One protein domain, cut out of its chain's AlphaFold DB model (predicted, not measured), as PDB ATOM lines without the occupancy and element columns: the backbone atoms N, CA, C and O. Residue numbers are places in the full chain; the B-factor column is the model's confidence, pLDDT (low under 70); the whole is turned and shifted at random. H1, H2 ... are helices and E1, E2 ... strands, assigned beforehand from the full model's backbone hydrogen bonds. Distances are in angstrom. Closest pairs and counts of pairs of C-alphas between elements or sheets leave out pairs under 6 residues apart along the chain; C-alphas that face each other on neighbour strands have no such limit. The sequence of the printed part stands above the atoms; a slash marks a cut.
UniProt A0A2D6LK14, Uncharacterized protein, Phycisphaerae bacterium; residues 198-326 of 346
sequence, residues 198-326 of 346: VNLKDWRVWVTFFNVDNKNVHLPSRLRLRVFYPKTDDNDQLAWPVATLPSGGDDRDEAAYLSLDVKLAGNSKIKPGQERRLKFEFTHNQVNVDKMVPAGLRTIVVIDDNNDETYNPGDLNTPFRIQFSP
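Overview. This is residues 198 to 326 of the 346 residues of an uncharacterized protein of Phycisphaerae bacterium (UniProt A0A2D6LK14). Two antiparallel three-stranded sheets, E4-E1-E7 and E3-E2-E6, form a sandwich, face to face with strands crossed at 57 degrees; a long loop, residues 229 to 248, extends one end. Little is regular: named elements, mostly strand, hold 50 of 129 printed residues, in the order E1 E2 H1 E3 E4 E5 E6 E7. It is compact, radius of gyration of the C-alphas 15.4 A, spanning 48 by 30 by 29 A.

Arrangement. E1, residues 204 to 211, neighbours E4, 275 to 281 (N 207 and O 278, 2.8 A), and E7, 320 to 325 (N 208 and O 323, 2.8 A). E2, 222 to 228, neighbours E3, 257 to 263 (N 225 and O 260, 2.9 A), and E6, 299 to 304 (N 226 and O 301, 2.8 A). The closest C-alphas of E3 and E4, Val 262 and Phe 280, are 7.0 A apart. H1, 249 to 254, has 1 of 2 O i to N i+4 pairs within hydrogen-bond range. E5, 292 to 294, pairs with no named strand.

Along the chain. E1 starts at C-alpha 204 (150.290, 145.175, 167.116), 22.8 A long; E7 ends at C-alpha 325 (152.011, 136.631, 166.761).

Size, cuts and confidence. The printed part has no cut. Links E2 to H1, E3 to E4 and E6 to E7 are long. Mean pLDDT of the printed part is 74.4; residues 230 to 259 are among those under 70.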
ATOM      1  N   VAL A 198     138.133 145.475 175.569       71.88
ATOM      2  CA  VAL A 198     139.483 146.009 175.464       71.88
ATOM      3  C   VAL A 198     139.552 146.989 174.316       71.88
ATOM      4  O   VAL A 198     138.973 146.779 173.247       71.88
ATOM      5  N   ASN A 199     140.297 148.060 174.542       73.69
ATOM      6  CA  ASN A 199     140.663 148.960 173.474       73.69
ATOM      7  C   ASN A 199     141.820 148.330 172.681       73.69
ATOM      8  O   ASN A 199     142.823 147.904 173.256       73.69
ATOM      9  N   LEU A 200     141.674 148.261 171.357       73.00
ATOM     10  CA  LEU A 200     142.714 147.758 170.456       73.00
ATOM     11  C   LEU A 200     143.729 148.827 170.042       73.00
ATOM     12  O   LEU A 200     144.613 148.542 169.240       73.00
ATOM     13  N   LYS A 201     143.634 150.045 170.574       72.38
ATOM     14  CA  LYS A 201     144.578 151.132 170.336       72.38
ATOM     15  C   LYS A 201     146.008 150.676 170.611       72.38
ATOM     16  O   LYS A 201     146.306 150.073 171.639       72.38
ATOM     17  N   ASP A 202     146.883 150.966 169.654       74.56
ATOM     18  CA  ASP A 202     148.299 150.600 169.653       74.56
ATOM     19  C   ASP A 202     148.556 149.080 169.696       74.56
ATOM     20  O   ASP A 202     149.702 148.638 169.847       74.56
ATOM     21  N   TRP A 203     147.517 148.255 169.504       78.06
ATOM     22  CA  TRP A 203     147.688 146.820 169.358       78.06
ATOM     23  C   TRP A 203     148.453 146.518 168.075       78.06
ATOM     24  O   TRP A 203     148.190 147.068 167.000       78.06
ATOM     25  N   ARG A 204     149.423 145.617 168.201       82.38
ATOM     26  CA  ARG A 204     150.290 145.175 167.116       82.38
ATOM     27  C   ARG A 204     150.193 143.673 167.008       82.38
ATOM     28  O   ARG A 204     150.513 142.965 167.961       82.38
ATOM     29  N   VAL A 205     149.839 143.202 165.825       83.50
ATOM     30  CA  VAL A 205     149.816 141.776 165.519       83.50
ATOM     31  C   VAL A 205     150.576 141.511 164.232       83.50
ATOM     32  O   VAL A 205     150.457 142.224 163.234       83.50
ATOM     33  N   TRP A 206     151.412 140.484 164.280       88.06
ATOM     34  CA  TRP A 206     152.123 139.966 163.129       88.06
ATOM     35  C   TRP A 206     151.358 138.784 162.558       88.06
ATOM     36  O   TRP A 206     151.058 137.834 163.277       88.06
ATOM     37  N   VAL A 207     151.102 138.821 161.258       89.12
ATOM     38  CA  VAL A 207     150.543 137.702 160.501       89.12
ATOM     39  C   VAL A 207     151.664 137.103 159.669       89.12
ATOM     40  O   VAL A 207     152.262 137.787 158.838       89.12
ATOM     41  N   THR A 208     151.975 135.835 159.908       90.50
ATOM     42  CA  THR A 208     152.992 135.090 159.162       90.50
ATOM     43  C   THR A 208     152.301 134.140 158.196       90.50
ATOM     44  O   THR A 208     151.540 133.280 158.628       90.50
ATOM     45  N   PHE A 209     152.565 134.305 156.904       90.81
ATOM     46  CA  PHE A 209     152.092 133.430 155.836       90.81
ATOM     47  C   PHE A 209     153.211 132.474 155.457       90.81
ATOM     48  O   PHE A 209     154.262 132.924 155.000       90.81
ATOM     49  N   PHE A 210     152.982 131.176 155.607       90.81
ATOM     50  CA  PHE A 210     153.887 130.119 155.177       90.81
ATOM     51  C   PHE A 210     153.370 129.518 153.878       90.81
ATOM     52  O   PHE A 210     152.240 129.035 153.839       90.81
ATOM     53  N   ASN A 211     154.185 129.512 152.826       92.94
ATOM     54  CA  ASN A 211     153.826 128.806 151.601       92.94
ATOM     55  C   ASN A 211     154.037 127.297 151.793       92.94
ATOM     56  O   ASN A 211     155.177 126.831 151.887       92.94
ATOM     57  N   VAL A 212     152.928 126.559 151.841       90.50
ATOM     58  CA  VAL A 212     152.898 125.096 151.987       90.50
ATOM     59  C   VAL A 212     152.725 124.365 150.651       90.50
ATOM     60  O   VAL A 212     152.765 123.138 150.619       90.50
ATOM     61  N   ASP A 213     152.561 125.100 149.551       89.88
ATOM     62  CA  ASP A 213     152.487 124.553 148.199       89.88
ATOM     63  C   ASP A 213     153.900 124.299 147.633       89.88
ATOM     64  O   ASP A 213     154.890 124.955 147.968       89.88
ATOM     65  N   ASN A 214     153.988 123.358 146.696       92.44
ATOM     66  CA  ASN A 214     155.183 123.049 145.916       92.44
ATOM     67  C   ASN A 214     155.450 124.083 144.807       92.44
ATOM     68  O   ASN A 214     156.439 123.977 144.075       92.44
ATOM     69  N   LYS A 215     154.574 125.081 144.651       94.25
ATOM     70  CA  LYS A 215     154.693 126.168 143.672       94.25
ATOM     71  C   LYS A 215     154.855 127.519 144.357       94.25
ATOM     72  O   LYS A 215     154.628 127.690 145.547       94.25
ATOM     73  N   ASN A 216     155.281 128.512 143.581       91.69
ATOM     74  CA  ASN A 216     155.286 129.883 144.074       91.69
ATOM     75  C   ASN A 216     153.848 130.382 144.214       91.69
ATOM     76  O   ASN A 216     153.086 130.278 143.254       91.69
ATOM     77  N   VAL A 217     153.531 130.993 145.351       90.69
ATOM     78  CA  VAL A 217     152.201 131.545 145.622       90.69
ATOM     79  C   VAL A 217     152.320 133.055 145.784       90.69
ATOM     80  O   VAL A 217     153.331 133.565 146.270       90.69
ATOM     81  N   HIS A 218     151.315 133.786 145.320       90.62
ATOM     82  CA  HIS A 218     151.253 135.238 145.415       90.62
ATOM     83  C   HIS A 218     150.273 135.636 146.504       90.62
ATOM     84  O   HIS A 218     149.128 135.198 146.478       90.62
ATOM     85  N   LEU A 219     150.708 136.482 147.438       87.56
ATOM     86  CA  LEU A 219     149.756 137.137 148.325       87.56
ATOM     87  C   LEU A 219     148.930 138.175 147.549       87.56
ATOM     88  O   LEU A 219     149.464 138.812 146.625       87.56
ATOM     89  N   PRO A 220     147.676 138.398 147.960       86.50
ATOM     90  CA  PRO A 220     146.865 139.499 147.468       86.50
ATOM     91  C   PRO A 220     147.542 140.854 147.646       86.50
ATOM     92  O   PRO A 220     148.272 141.089 148.608       86.50
ATOM     93  N   SER A 221     147.286 141.781 146.725       83.56
ATOM     94  CA  SER A 221     147.863 143.134 146.775       83.56
ATOM     95  C   SER A 221     147.346 143.964 147.961       83.56
ATOM     96  O   SER A 221     148.010 144.911 148.401       83.56
ATOM     97  N   ARG A 222     146.172 143.596 148.485       82.44
ATOM     98  CA  ARG A 222     145.481 144.231 149.604       82.44
ATOM     99  C   ARG A 222     144.949 143.140 150.521       82.44
ATOM    100  O   ARG A 222     144.164 142.303 150.091       82.44
ATOM    101  N   LEU A 223     145.398 143.155 151.769       85.75
ATOM    102  CA  LEU A 223     144.937 142.243 152.806       85.75
ATOM    103  C   LEU A 223     144.331 143.057 153.939       85.75
ATOM    104  O   LEU A 223     144.867 144.101 154.312       85.75
ATOM    105  N   ARG A 224     143.249 142.545 154.515       81.88
ATOM    106  CA  ARG A 224     142.581 143.130 155.673       81.88
ATOM    107  C   ARG A 224     142.610 142.143 156.823       81.88
ATOM    108  O   ARG A 224     142.250 140.983 156.653       81.88
ATOM    109  N   LEU A 225     142.997 142.611 158.000       82.19
ATOM    110  CA  LEU A 225     142.782 141.883 159.243       82.19
ATOM    111  C   LEU A 225     141.437 142.315 159.822       82.19
ATOM    112  O   LEU A 225     141.201 143.512 159.972       82.19
ATOM    113  N   ARG A 226     140.564 141.364 160.154       78.62
ATOM    114  CA  ARG A 226     139.302 141.629 160.850       78.62
ATOM    115  C   ARG A 226     139.273 140.945 162.196       78.62
ATOM    116  O   ARG A 226     139.635 139.777 162.305       78.62
ATOM    117  N   VAL A 227     138.790 141.676 163.189       77.75
ATOM    118  CA  VAL A 227     138.417 141.161 164.500       77.75
ATOM    119  C   VAL A 227     136.896 141.158 164.564       77.75
ATOM    120  O   VAL A 227     136.284 142.219 164.669       77.75
ATOM    121  N   PHE A 228     136.288 139.981 164.451       74.00
ATOM    122  CA  PHE A 228     134.851 139.804 164.631       74.00
ATOM    123  C   PHE A 228     134.546 139.538 166.095       74.00
ATOM    124  O   PHE A 228     135.285 138.818 166.764       74.00
ATOM    125  N   TYR A 229     133.428 140.059 166.566       72.88
ATOM    126  CA  TYR A 229     132.874 139.741 167.870       72.88
ATOM    127  C   TYR A 229     131.352 139.655 167.726       72.88
ATOM    128  O   TYR A 229     130.777 140.332 166.869       72.88
ATOM    129  N   PRO A 230     130.693 138.776 168.487       67.81
ATOM    130  CA  PRO A 230     129.253 138.654 168.412       67.81
ATOM    131  C   PRO A 230     128.617 139.900 169.031       67.81
ATOM    132  O   PRO A 230     129.141 140.473 169.989       67.81
ATOM    133  N   LYS A 231     127.482 140.318 168.478       69.69
ATOM    134  CA  LYS A 231     126.618 141.325 169.086       69.69
ATOM    135  C   LYS A 231     125.348 140.629 169.552       69.69
ATOM    136  O   LYS A 231     124.856 139.727 168.884       69.69
ATOM    137  N   THR A 232     124.811 141.066 170.678       64.19
ATOM    138  CA  THR A 232     123.459 140.701 171.091       64.19
ATOM    139  C   THR A 232     122.453 141.226 170.055       64.19
ATOM    140  O   THR A 232     122.463 142.424 169.759       64.19
ATOM    141  N   ASP A 233     121.653 140.341 169.458       67.25
ATOM    142  CA  ASP A 233     120.560 140.723 168.557       67.25
ATOM    143  C   ASP A 233     119.309 141.176 169.321       67.25
ATOM    144  O   ASP A 233     119.271 141.161 170.550       67.25
ATOM    145  N   ASP A 234     118.268 141.561 168.581       67.12
ATOM    146  CA  ASP A 234     116.987 142.005 169.147       67.12
ATOM    147  C   ASP A 234     116.262 140.901 169.949       67.12
ATOM    148  O   ASP A 234     115.311 141.187 170.672       67.12
ATOM    149  N   ASN A 235     116.699 139.639 169.834       63.16
ATOM    150  CA  ASN A 235     116.190 138.494 170.595       63.16
ATOM    151  C   ASN A 235     117.136 138.083 171.736       63.16
ATOM    152  O   ASN A 235     116.999 136.994 172.308       63.16
ATOM    153  N   ASP A 236     118.110 138.934 172.057       58.28
ATOM    154  CA  ASP A 236     119.153 138.714 173.048       58.28
ATOM    155  C   ASP A 236     120.030 137.473 172.819       58.28
ATOM    156  O   ASP A 236     120.617 136.910 173.754       58.28
ATOM    157  N   GLN A 237     120.117 137.018 171.574       64.81
ATOM    158  CA  GLN A 237     121.016 135.953 171.164       64.81
ATOM    159  C   GLN A 237     122.335 136.549 170.680       64.81
ATOM    160  O   GLN A 237     122.394 137.656 170.147       64.81
ATOM    161  N   LEU A 238     123.419 135.793 170.851       64.69
ATOM    162  CA  LEU A 238     124.708 136.129 170.252       64.69
ATOM    163  C   LEU A 238     124.598 135.994 168.729       64.69
ATOM    164  O   LEU A 238     124.756 134.902 168.178       64.69
ATOM    165  N   ALA A 239     124.355 137.103 168.042       68.06
ATOM    166  CA  ALA A 239     124.415 137.170 166.597       68.06
ATOM    167  C   ALA A 239     125.843 137.474 166.152       68.06
ATOM    168  O   ALA A 239     126.429 138.521 166.444       68.06
ATOM    169  N   TRP A 240     126.411 136.534 165.404       66.38
ATOM    170  CA  TRP A 240     127.665 136.768 164.712       66.38
ATOM    171  C   TRP A 240     127.404 137.662 163.496       66.38
ATOM    172  O   TRP A 240     126.482 137.372 162.727       66.38
ATOM    173  N   PRO A 241     128.190 138.732 163.293       63.38
ATOM    174  CA  PRO A 241     128.088 139.532 162.082       63.38
ATOM    175  C   PRO A 241     128.224 138.648 160.843       63.38
ATOM    176  O   PRO A 241     129.090 137.770 160.774       63.38
ATOM    177  N   VAL A 242     127.377 138.905 159.848       59.81
ATOM    178  CA  VAL A 242     127.470 138.229 158.554       59.81
ATOM    179  C   VAL A 242     128.824 138.577 157.932       59.81
ATOM    180  O   VAL A 242     129.224 139.739 157.905       59.81
ATOM    181  N   ALA A 243     129.540 137.572 157.421       52.75
ATOM    182  CA  ALA A 243     130.862 137.753 156.813       52.75
ATOM    183  C   ALA A 243     130.843 138.603 155.523       52.75
ATOM    184  O   ALA A 243     131.905 138.963 155.007       52.75
ATOM    185  N   THR A 244     129.655 138.928 154.999       57.78
ATOM    186  CA  THR A 244     129.478 139.744 153.797       57.78
ATOM    187  C   THR A 244     130.003 141.156 154.006       57.78
ATOM    188  O   THR A 244     129.631 141.847 154.953       57.78
ATOM    189  N   LEU A 245     130.859 141.583 153.085       55.25
ATOM    190  CA  LEU A 245     131.461 142.903 153.072       55.25
ATOM    191  C   LEU A 245     130.431 144.002 152.787       55.25
ATOM    192  O   LEU A 245     129.786 143.968 151.739       55.25
ATOM    193  N   PRO A 246     130.326 145.028 153.648       57.44
ATOM    194  CA  PRO A 246     129.692 146.278 153.272       57.44
ATOM    195  C   PRO A 246     130.450 146.902 152.096       57.44
ATOM    196  O   PRO A 246     131.687 146.859 152.018       57.44
ATOM    197  N   SER A 247     129.713 147.483 151.157       55.16
ATOM    198  CA  SER A 247     130.272 148.077 149.942       55.16
ATOM    199  C   SER A 247     131.063 149.369 150.198       55.16
ATOM    200  O   SER A 247     131.954 149.680 149.409       55.16
ATOM    201  N   GLY A 248     130.781 150.098 151.286       55.50
ATOM    202  CA  GLY A 248     131.432 151.367 151.649       55.50
ATOM    203  C   GLY A 248     132.495 151.241 152.746       55.50
ATOM    204  O   GLY A 248     132.439 150.323 153.554       55.50
ATOM    205  N   GLY A 249     133.474 152.156 152.768       55.28
ATOM    206  CA  GLY A 249     134.497 152.263 153.824       55.28
ATOM    207  C   GLY A 249     133.911 152.599 155.196       55.28
ATOM    208  O   GLY A 249     134.236 151.936 156.173       55.28
ATOM    209  N   ASP A 250     132.983 153.555 155.237       54.88
ATOM    210  CA  ASP A 250     132.374 154.043 156.479       54.88
ATOM    211  C   ASP A 250     131.417 152.997 157.093       54.88
ATOM    212  O   ASP A 250     131.511 152.692 158.281       54.88
ATOM    213  N   ASP A 251     130.622 152.304 156.264       54.56
ATOM    214  CA  ASP A 251     129.777 151.169 156.687       54.56
ATOM    215  C   ASP A 251     130.595 150.010 157.303       54.56
ATOM    216  O   ASP A 251     130.071 149.180 158.052       54.56
ATOM    217  N   ARG A 252     131.894 149.907 156.971       55.62
ATOM    218  CA  ARG A 252     132.791 148.859 157.491       55.62
ATOM    219  C   ARG A 252     133.302 149.167 158.893       55.62
ATOM    220  O   ARG A 252     133.565 148.215 159.627       55.62
ATOM    221  N   ASP A 253     133.425 150.439 159.263       51.06
ATOM    222  CA  ASP A 253     133.874 150.857 160.595       51.06
ATOM    223  C   ASP A 253     132.719 150.886 161.614       51.06
ATOM    224  O   ASP A 253     132.947 150.709 162.817       51.06
ATOM    225  N   GLU A 254     131.474 150.984 161.138       52.66
ATOM    226  CA  GLU A 254     130.247 150.883 161.946       52.66
ATOM    227  C   GLU A 254     129.775 149.433 162.200       52.66
ATOM    228  O   GLU A 254     129.012 149.179 163.134       52.66
ATOM    229  N   ALA A 255     130.260 148.446 161.437       56.91
ATOM    230  CA  ALA A 255     129.863 147.039 161.571       56.91
ATOM    231  C   ALA A 255     130.329 146.387 162.897       56.91
ATOM    232  O   ALA A 255     131.246 146.875 163.554       56.91
ATOM    233  N   ALA A 256     129.767 145.235 163.300       58.44
ATOM    234  CA  ALA A 256     130.184 144.483 164.506       58.44
ATOM    235  C   ALA A 256     131.542 143.750 164.349       58.44
ATOM    236  O   ALA A 256     131.758 142.639 164.828       58.44
ATOM    237  N   TYR A 257     132.468 144.367 163.628       63.72
ATOM    238  CA  TYR A 257     133.853 143.960 163.540       63.72
ATOM    239  C   TYR A 257     134.742 145.200 163.470       63.72
ATOM    240  O   TYR A 257     134.300 146.310 163.168       63.72
ATOM    241  N   LEU A 258     136.014 145.011 163.783       68.50
ATOM    242  CA  LEU A 258     137.034 146.042 163.673       68.50
ATOM    243  C   LEU A 258     138.037 145.587 162.616       68.50
ATOM    244  O   LEU A 258     138.477 144.434 162.644       68.50
ATOM    245  N   SER A 259     138.335 146.439 161.635       68.44
ATOM    246  CA  SER A 259     139.140 146.041 160.481       68.44
ATOM    247  C   SER A 259     140.327 146.954 160.235       68.44
ATOM    248  O   SER A 259     140.237 148.153 160.454       68.44
ATOM    249  N   LEU A 260     141.447 146.375 159.804       73.75
ATOM    250  CA  LEU A 260     142.652 147.119 159.461       73.75
ATOM    251  C   LEU A 260     143.220 146.637 158.130       73.75
ATOM    252  O   LEU A 260     143.497 145.447 157.951       73.75
ATOM    253  N   ASP A 261     143.449 147.587 157.231       74.88
ATOM    254  CA  ASP A 261     144.012 147.337 155.910       74.88
ATOM    255  C   ASP A 261     145.534 147.414 155.896       74.88
ATOM    256  O   ASP A 261     146.149 148.348 156.409       74.88
ATOM    257  N   VAL A 262     146.145 146.461 155.195       79.94
ATOM    258  CA  VAL A 262     147.556 146.489 154.823       79.94
ATOM    259  C   VAL A 262     147.668 146.332 153.312       79.94
ATOM    260  O   VAL A 262     147.339 145.300 152.725       79.94
ATOM    261  N   LYS A 263     148.192 147.375 152.665       78.94
ATOM    262  CA  LYS A 263     148.572 147.330 151.253       78.94
ATOM    263  C   LYS A 263     149.985 146.773 151.126       78.94
ATOM    264  O   LYS A 263     150.924 147.309 151.716       78.94
ATOM    265  N   LEU A 264     150.159 145.724 150.327       77.81
ATOM    266  CA  LEU A 264     151.486 145.177 150.056       77.81
ATOM    267  C   LEU A 264     152.203 146.026 149.005       77.81
ATOM    268  O   LEU A 264     151.749 146.155 147.869       77.81
ATOM    269  N   ALA A 265     153.359 146.581 149.369       67.50
ATOM    270  CA  ALA A 265     154.275 147.188 148.413       67.50
ATOM    271  C   ALA A 265     155.215 146.117 147.823       67.50
ATOM    272  O   ALA A 265     155.848 145.354 148.558       67.50
ATOM    273  N   GLY A 266     155.330 146.068 146.491       73.88
ATOM    274  CA  GLY A 266     156.300 145.225 145.782       73.88
ATOM    275  C   GLY A 266     155.852 143.784 145.502       73.88
ATOM    276  O   GLY A 266     154.665 143.475 145.443       73.88
ATOM    277  N   ASN A 267     156.824 142.893 145.274       73.69
ATOM    278  CA  ASN A 267     156.571 141.507 144.877       73.69
ATOM    279  C   ASN A 267     155.876 140.728 146.008       73.69
ATOM    280  O   ASN A 267     156.453 140.552 147.082       73.69
ATOM    281  N   SER A 268     154.653 140.251 145.770       85.38
ATOM    282  CA  SER A 268     153.847 139.479 146.727       85.38
ATOM    283  C   SER A 268     154.170 137.977 146.757       85.38
ATOM    284  O   SER A 268     153.566 137.226 147.518       85.38
ATOM    285  N   LYS A 269     155.132 137.538 145.939       91.31
ATOM    286  CA  LYS A 269     155.509 136.136 145.751       91.31
ATOM    287  C   LYS A 269     156.222 135.544 146.970       91.31
ATOM    288  O   LYS A 269     157.216 136.098 147.436       91.31
ATOM    289  N   ILE A 270     155.776 134.368 147.396       91.50
ATOM    290  CA  ILE A 270     156.404 133.520 148.413       91.50
ATOM    291  C   ILE A 270     156.798 132.200 147.738       91.50
ATOM    292  O   ILE A 270     155.965 131.547 147.105       91.50
ATOM    293  N   LYS A 271     158.074 131.806 147.815       93.62
ATOM    294  CA  LYS A 271     158.539 130.524 147.249       93.62
ATOM    295  C   LYS A 271     158.134 129.346 148.152       93.62
ATOM    296  O   LYS A 271     157.888 129.587 149.334       93.62
ATOM    297  N   PRO A 272     158.096 128.102 147.639       94.75
ATOM    298  CA  PRO A 272     157.831 126.918 148.458       94.75
ATOM    299  C   PRO A 272     158.705 126.880 149.715       94.75
ATOM    300  O   PRO A 272     159.917 127.097 149.629       94.75
ATOM    301  N   GLY A 273     158.087 126.647 150.876       90.75
ATOM    302  CA  GLY A 273     158.771 126.575 152.169       90.75
ATOM    303  C   GLY A 273     159.264 127.913 152.737       90.75
ATOM    304  O   GLY A 273     159.893 127.918 153.791       90.75
ATOM    305  N   GLN A 274     159.008 129.044 152.070       94.25
ATOM    306  CA  GLN A 274     159.305 130.371 152.613       94.25
ATOM    307  C   GLN A 274     158.116 130.948 153.384       94.25
ATOM    308  O   GLN A 274     156.963 130.564 153.177       94.25
ATOM    309  N   GLU A 275     158.414 131.928 154.235       92.81
ATOM    310  CA  GLU A 275     157.422 132.707 154.965       92.81
ATOM    311  C   GLU A 275     157.467 134.192 154.589       92.81
ATOM    312  O   GLU A 275     158.492 134.721 154.145       92.81
ATOM    313  N   ARG A 276     156.353 134.887 154.812       91.25
ATOM    314  CA  ARG A 276     156.298 136.348 154.809       91.25
ATOM    315  C   ARG A 276     155.529 136.835 156.024       91.25
ATOM    316  O   ARG A 276     154.423 136.372 156.284       91.25
ATOM    317  N   ARG A 277     156.094 137.813 156.732       91.06
ATOM    318  CA  ARG A 277     155.483 138.427 157.916       91.06
ATOM    319  C   ARG A 277     154.941 139.805 157.572       91.06
ATOM    320  O   ARG A 277     155.662 140.627 157.009       91.06
ATOM    321  N   LEU A 278     153.681 140.047 157.910       89.38
ATOM    322  CA  LEU A 278     153.004 141.330 157.763       89.38
ATOM    323  C   LEU A 278     152.660 141.880 159.143       89.38
ATOM    324  O   LEU A 278     152.208 141.131 160.008       89.38
ATOM    325  N   LYS A 279     152.879 143.179 159.343       88.06
ATOM    326  CA  LYS A 279     152.519 143.877 160.578       88.06
ATOM    327  C   LYS A 279     151.178 144.576 160.392       88.06
ATOM    328  O   LYS A 279     151.030 145.342 159.446       88.06
ATOM    329  N   PHE A 280     150.269 144.359 161.329       84.56
ATOM    330  CA  PHE A 280     149.028 145.108 161.487       84.56
ATOM    331  C   PHE A 280     149.139 145.929 162.775       84.56
ATOM    332  O   PHE A 280     149.536 145.399 163.816       84.56
ATOM    333  N   GLU A 281     148.864 147.230 162.690       80.38
ATOM    334  CA  GLU A 281     148.965 148.173 163.807       80.38
ATOM    335  C   GLU A 281     147.734 149.084 163.860       80.38
ATOM    336  O   GLU A 281     147.489 149.872 162.950       80.38
ATOM    337  N   PHE A 282     146.967 148.977 164.941       73.94
ATOM    338  CA  PHE A 282     145.746 149.752 165.151       73.94
ATOM    339  C   PHE A 282     146.102 151.150 165.681       73.94
ATOM    340  O   PHE A 282     146.212 151.364 166.887       73.94
ATOM    341  N   THR A 283     146.340 152.100 164.770       67.44
ATOM    342  CA  THR A 283     146.691 153.496 165.103       67.44
ATOM    343  C   THR A 283     145.505 154.456 164.958       67.44
ATOM    344  O   THR A 283     144.574 154.198 164.197       67.44
ATOM    345  N   HIS A 284     145.581 155.603 165.648       53.12
ATOM    346  CA  HIS A 284     144.540 156.648 165.749       53.12
ATOM    347  C   HIS A 284     143.992 157.173 164.411       53.12
ATOM    348  O   HIS A 284     142.891 157.704 164.367       53.12
ATOM    349  N   ASN A 285     144.743 157.006 163.320       56.00
ATOM    350  CA  ASN A 285     144.394 157.555 162.011       56.00
ATOM    351  C   ASN A 285     143.803 156.512 161.049       56.00
ATOM    352  O   ASN A 285     143.518 156.859 159.906       56.00
ATOM    353  N   GLN A 286     143.701 155.239 161.454       53.88
ATOM    354  CA  GLN A 286     143.314 154.145 160.551       53.88
ATOM    355  C   GLN A 286     142.046 153.397 160.958       53.88
ATOM    356  O   GLN A 286     141.519 152.661 160.134       53.88
ATOM    357  N   VAL A 287     141.578 153.553 162.197       56.91
ATOM    358  CA  VAL A 287     140.381 152.884 162.723       56.91
ATOM    359  C   VAL A 287     139.733 153.799 163.759       56.91
ATOM    360  O   VAL A 287     140.438 154.580 164.399       56.91
ATOM    361  N   ASN A 288     138.420 153.683 163.974       56.28
ATOM    362  CA  ASN A 288     137.762 154.252 165.149       56.28
ATOM    363  C   ASN A 288     138.357 153.632 166.434       56.28
ATOM    364  O   ASN A 288     137.956 152.564 166.891       56.28
ATOM    365  N   VAL A 289     139.391 154.274 166.970       51.06
ATOM    366  CA  VAL A 289     140.217 153.819 168.103       51.06
ATOM    367  C   VAL A 289     139.542 153.872 169.467       51.06
ATOM    368  O   VAL A 289     140.111 153.369 170.432       51.06
ATOM    369  N   ASP A 290     138.348 154.444 169.564       59.69
ATOM    370  CA  ASP A 290     137.554 154.391 170.793       59.69
ATOM    371  C   ASP A 290     136.614 153.173 170.805       59.69
ATOM    372  O   ASP A 290     135.924 152.910 171.789       59.69
ATOM    373  N   LYS A 291     136.619 152.374 169.729       65.00
ATOM    374  CA  LYS A 291     135.821 151.155 169.619       65.00
ATOM    375  C   LYS A 291     136.383 150.060 170.529       65.00
ATOM    376  O   LYS A 291     137.402 149.428 170.250       65.00
ATOM    377  N   MET A 292     135.677 149.839 171.630       68.75
ATOM    378  CA  MET A 292     135.921 148.780 172.603       68.75
ATOM    379  C   MET A 292     135.463 147.425 172.034       68.75
ATOM    380  O   MET A 292     134.341 147.302 171.549       68.75
ATOM    381  N   VAL A 293     136.329 146.406 172.082       71.19
ATOM    382  CA  VAL A 293     136.055 145.055 171.554       71.19
ATOM    383  C   VAL A 293     135.989 144.045 172.702       71.19
ATOM    384  O   VAL A 293     136.891 144.063 173.540       71.19
ATOM    385  N   PRO A 294     135.008 143.125 172.751       70.38
ATOM    386  CA  PRO A 294     134.952 142.082 173.774       70.38
ATOM    387  C   PRO A 294     136.255 141.277 173.889       70.38
ATOM    388  O   PRO A 294     136.792 140.737 172.918       70.38
ATOM    389  N   ALA A 295     136.771 141.163 175.112       65.94
ATOM    390  CA  ALA A 295     138.004 140.443 175.421       65.94
ATOM    391  C   ALA A 295     137.807 138.922 175.523       65.94
ATOM    392  O   ALA A 295     138.796 138.180 175.567       65.94
ATOM    393  N   GLY A 296     136.555 138.461 175.588       65.69
ATOM    394  CA  GLY A 296     136.162 137.055 175.510       65.69
ATOM    395  C   GLY A 296     135.921 136.652 174.059       65.69
ATOM    396  O   GLY A 296     136.878 136.477 173.302       65.69
ATOM    397  N   LEU A 297     134.642 136.546 173.688       64.75
ATOM    398  CA  LEU A 297     134.208 136.000 172.409       64.75
ATOM    399  C   LEU A 297     134.622 136.856 171.205       64.75
ATOM    400  O   LEU A 297     134.003 137.875 170.912       64.75
ATOM    401  N   ARG A 298     135.621 136.400 170.443       74.06
ATOM    402  CA  ARG A 298     136.013 137.018 169.167       74.06
ATOM    403  C   ARG A 298     136.658 136.030 168.198       74.06
ATOM    404  O   ARG A 298     137.056 134.945 168.590       74.06
ATOM    405  N   THR A 299     136.857 136.454 166.957       71.69
ATOM    406  CA  THR A 299     137.741 135.763 166.011       71.69
ATOM    407  C   THR A 299     138.529 136.734 165.166       71.69
ATOM    408  O   THR A 299     138.090 137.855 164.912       71.69
ATOM    409  N   ILE A 300     139.723 136.306 164.773       76.75
ATOM    410  CA  ILE A 300     140.639 137.093 163.963       76.75
ATOM    411  C   ILE A 300     140.803 136.382 162.630       76.75
ATOM    412  O   ILE A 300     141.221 135.228 162.569       76.75
ATOM    413  N   VAL A 301     140.496 137.099 161.560       77.69
ATOM    414  CA  VAL A 301     140.480 136.553 160.209       77.69
ATOM    415  C   VAL A 301     141.238 137.488 159.284       77.69
ATOM    416  O   VAL A 301     141.148 138.710 159.414       77.69
ATOM    417  N   VAL A 302     141.985 136.920 158.341       83.44
ATOM    418  CA  VAL A 302     142.610 137.695 157.270       83.44
ATOM    419  C   VAL A 302     141.806 137.511 155.995       83.44
ATOM    420  O   VAL A 302     141.441 136.392 155.661       83.44
ATOM    421  N   ILE A 303     141.522 138.601 155.292       82.56
ATOM    422  CA  ILE A 303     140.662 138.603 154.108       82.56
ATOM    423  C   ILE A 303     141.387 139.310 152.963       82.56
ATOM    424  O   ILE A 303     142.043 140.334 153.179       82.56
ATOM    425  N   ASP A 304     141.281 138.765 151.755       83.62
ATOM    426  CA  ASP A 304     141.644 139.461 150.522       83.62
ATOM    427  C   ASP A 304     140.581 140.521 150.201       83.62
ATOM    428  O   ASP A 304     139.404 140.221 150.016       83.62
ATOM    429  N   ASP A 305     140.996 141.785 150.140       77.88
ATOM    430  CA  ASP A 305     140.104 142.926 149.891       77.88
ATOM    431  C   ASP A 305     139.611 142.992 148.430       77.88
ATOM    432  O   ASP A 305     138.774 143.829 148.107       77.88
ATOM    433  N   ASN A 306     140.150 142.161 147.527       76.75
ATOM    434  CA  ASN A 306     139.781 142.164 146.109       76.75
ATOM    435  C   ASN A 306     138.666 141.166 145.760       76.75
ATOM    436  O   ASN A 306     137.927 141.408 144.807       76.75
ATOM    437  N   ASN A 307     138.593 140.029 146.454       77.06
ATOM    438  CA  ASN A 307     137.699 138.914 146.111       77.06
ATOM    439  C   ASN A 307     137.004 138.277 147.328       77.06
ATOM    440  O   ASN A 307     136.325 137.265 147.171       77.06
ATOM    441  N   ASP A 308     137.189 138.847 148.517       72.81
ATOM    442  CA  ASP A 308     136.582 138.430 149.781       72.81
ATOM    443  C   ASP A 308     137.003 137.030 150.254       72.81
ATOM    444  O   ASP A 308     136.408 136.470 151.181       72.81
ATOM    445  N   GLU A 309     138.064 136.465 149.665       79.31
ATOM    446  CA  GLU A 309     138.620 135.199 150.123       79.31
ATOM    447  C   GLU A 309     139.139 135.337 151.552       79.31
ATOM    448  O   GLU A 309     139.907 136.237 151.900       79.31
ATOM    449  N   THR A 310     138.697 134.410 152.391       76.75
ATOM    450  CA  THR A 310     139.038 134.361 153.803       76.75
ATOM    451  C   THR A 310     140.165 133.365 154.026       76.75
ATOM    452  O   THR A 310     140.048 132.194 153.674       76.75
ATOM    453  N   TYR A 311     141.233 133.810 154.679       78.19
ATOM    454  CA  TYR A 311     142.322 132.959 155.124       78.19
ATOM    455  C   TYR A 311     142.242 132.759 156.641       78.19
ATOM    456  O   TYR A 311     142.513 133.669 157.433       78.19
ATOM    457  N   ASN A 312     141.858 131.550 157.042       69.62
ATOM    458  CA  ASN A 312     141.734 131.136 158.438       69.62
ATOM    459  C   ASN A 312     142.953 130.272 158.834       69.62
ATOM    460  O   ASN A 312     143.318 129.381 158.065       69.62
ATOM    461  N   PRO A 313     143.580 130.476 160.011       66.75
ATOM    462  CA  PRO A 313     144.648 129.602 160.512       66.75
ATOM    463  C   PRO A 313     144.317 128.102 160.508       66.75
ATOM    464  O   PRO A 313     145.224 127.285 160.350       66.75
ATOM    465  N   GLY A 314     143.042 127.748 160.695       64.69
ATOM    466  CA  GLY A 314     142.568 126.364 160.712       64.69
ATOM    467  C   GLY A 314     142.314 125.750 159.331       64.69
ATOM    468  O   GLY A 314     142.099 124.540 159.246       64.69
ATOM    469  N   ASP A 315     142.337 126.537 158.250       70.38
ATOM    470  CA  ASP A 315     142.052 126.026 156.909       70.38
ATOM    471  C   ASP A 315     143.302 125.427 156.249       70.38
ATOM    472  O   ASP A 315     144.203 126.128 155.781       70.38
ATOM    473  N   LEU A 316     143.335 124.095 156.190       69.81
ATOM    474  CA  LEU A 316     144.413 123.322 155.571       69.81
ATOM    475  C   LEU A 316     144.327 123.264 154.037       69.81
ATOM    476  O   LEU A 316     145.265 122.775 153.411       69.81
ATOM    477  N   ASN A 317     143.230 123.733 153.434       73.31
ATOM    478  CA  ASN A 317     143.011 123.683 151.985       73.31
ATOM    479  C   ASN A 317     143.468 124.952 151.257       73.31
ATOM    480  O   ASN A 317     143.326 125.050 150.038       73.31
ATOM    481  N   THR A 318     144.030 125.920 151.980       78.31
ATOM    482  CA  THR A 318     144.604 127.123 151.376       78.31
ATOM    483  C   THR A 318     146.089 126.910 151.056       78.31
ATOM    484  O   THR A 318     146.780 126.148 151.737       78.31
ATOM    485  N   PRO A 319     146.639 127.592 150.033       80.56
ATOM    486  CA  PRO A 319     148.061 127.475 149.690       80.56
ATOM    487  C   PRO A 319     148.990 128.097 150.753       80.56
ATOM    488  O   PRO A 319     150.218 128.021 150.644       80.56
ATOM    489  N   PHE A 320     148.413 128.714 151.789       83.62
ATOM    490  CA  PHE A 320     149.124 129.353 152.881       83.62
ATOM    491  C   PHE A 320     148.722 128.746 154.218       83.62
ATOM    492  O   PHE A 320     147.549 128.690 154.550       83.62
ATOM    493  N   ARG A 321     149.695 128.430 155.069       84.31
ATOM    494  CA  ARG A 321     149.420 128.327 156.507       84.31
ATOM    495  C   ARG A 321     149.603 129.703 157.138       84.31
ATOM    496  O   ARG A 321     150.611 130.358 156.875       84.31
ATOM    497  N   ILE A 322     148.663 130.130 157.978       84.12
ATOM    498  CA  ILE A 322     148.734 131.420 158.677       84.12
ATOM    499  C   ILE A 322     149.022 131.217 160.159       84.12
ATOM    500  O   ILE A 322     148.458 130.336 160.800       84.12
ATOM    501  N   GLN A 323     149.887 132.069 160.707       84.00
ATOM    502  CA  GLN A 323     150.147 132.149 162.140       84.00
ATOM    503  C   GLN A 323     150.116 133.602 162.623       84.00
ATOM    504  O   GLN A 323     150.799 134.466 162.065       84.00
ATOM    505  N   PHE A 324     149.378 133.850 163.703       81.44
ATOM    506  CA  PHE A 324     149.356 135.132 164.408       81.44
ATOM    507  C   PHE A 324     150.443 135.195 165.490       81.44
ATOM    508  O   PHE A 324     150.769 134.190 166.124       81.44
ATOM    509  N   SER A 325     151.030 136.374 165.702       79.25
ATOM    510  CA  SER A 325     152.011 136.631 166.761       79.25
ATOM    511  C   SER A 325     151.831 138.050 167.334       79.25
ATOM    512  O   SER A 325     152.057 139.013 166.599       79.25
ATOM    513  N   PRO A 326     151.505 138.217 168.633       70.00
ATOM    514  CA  PRO A 326     151.246 137.155 169.611       70.00
ATOM    515  C   PRO A 326     150.026 136.315 169.211       70.00
ATOM    516  O   PRO A 326     149.149 136.791 168.495       70.00
TER     517      PRO A 326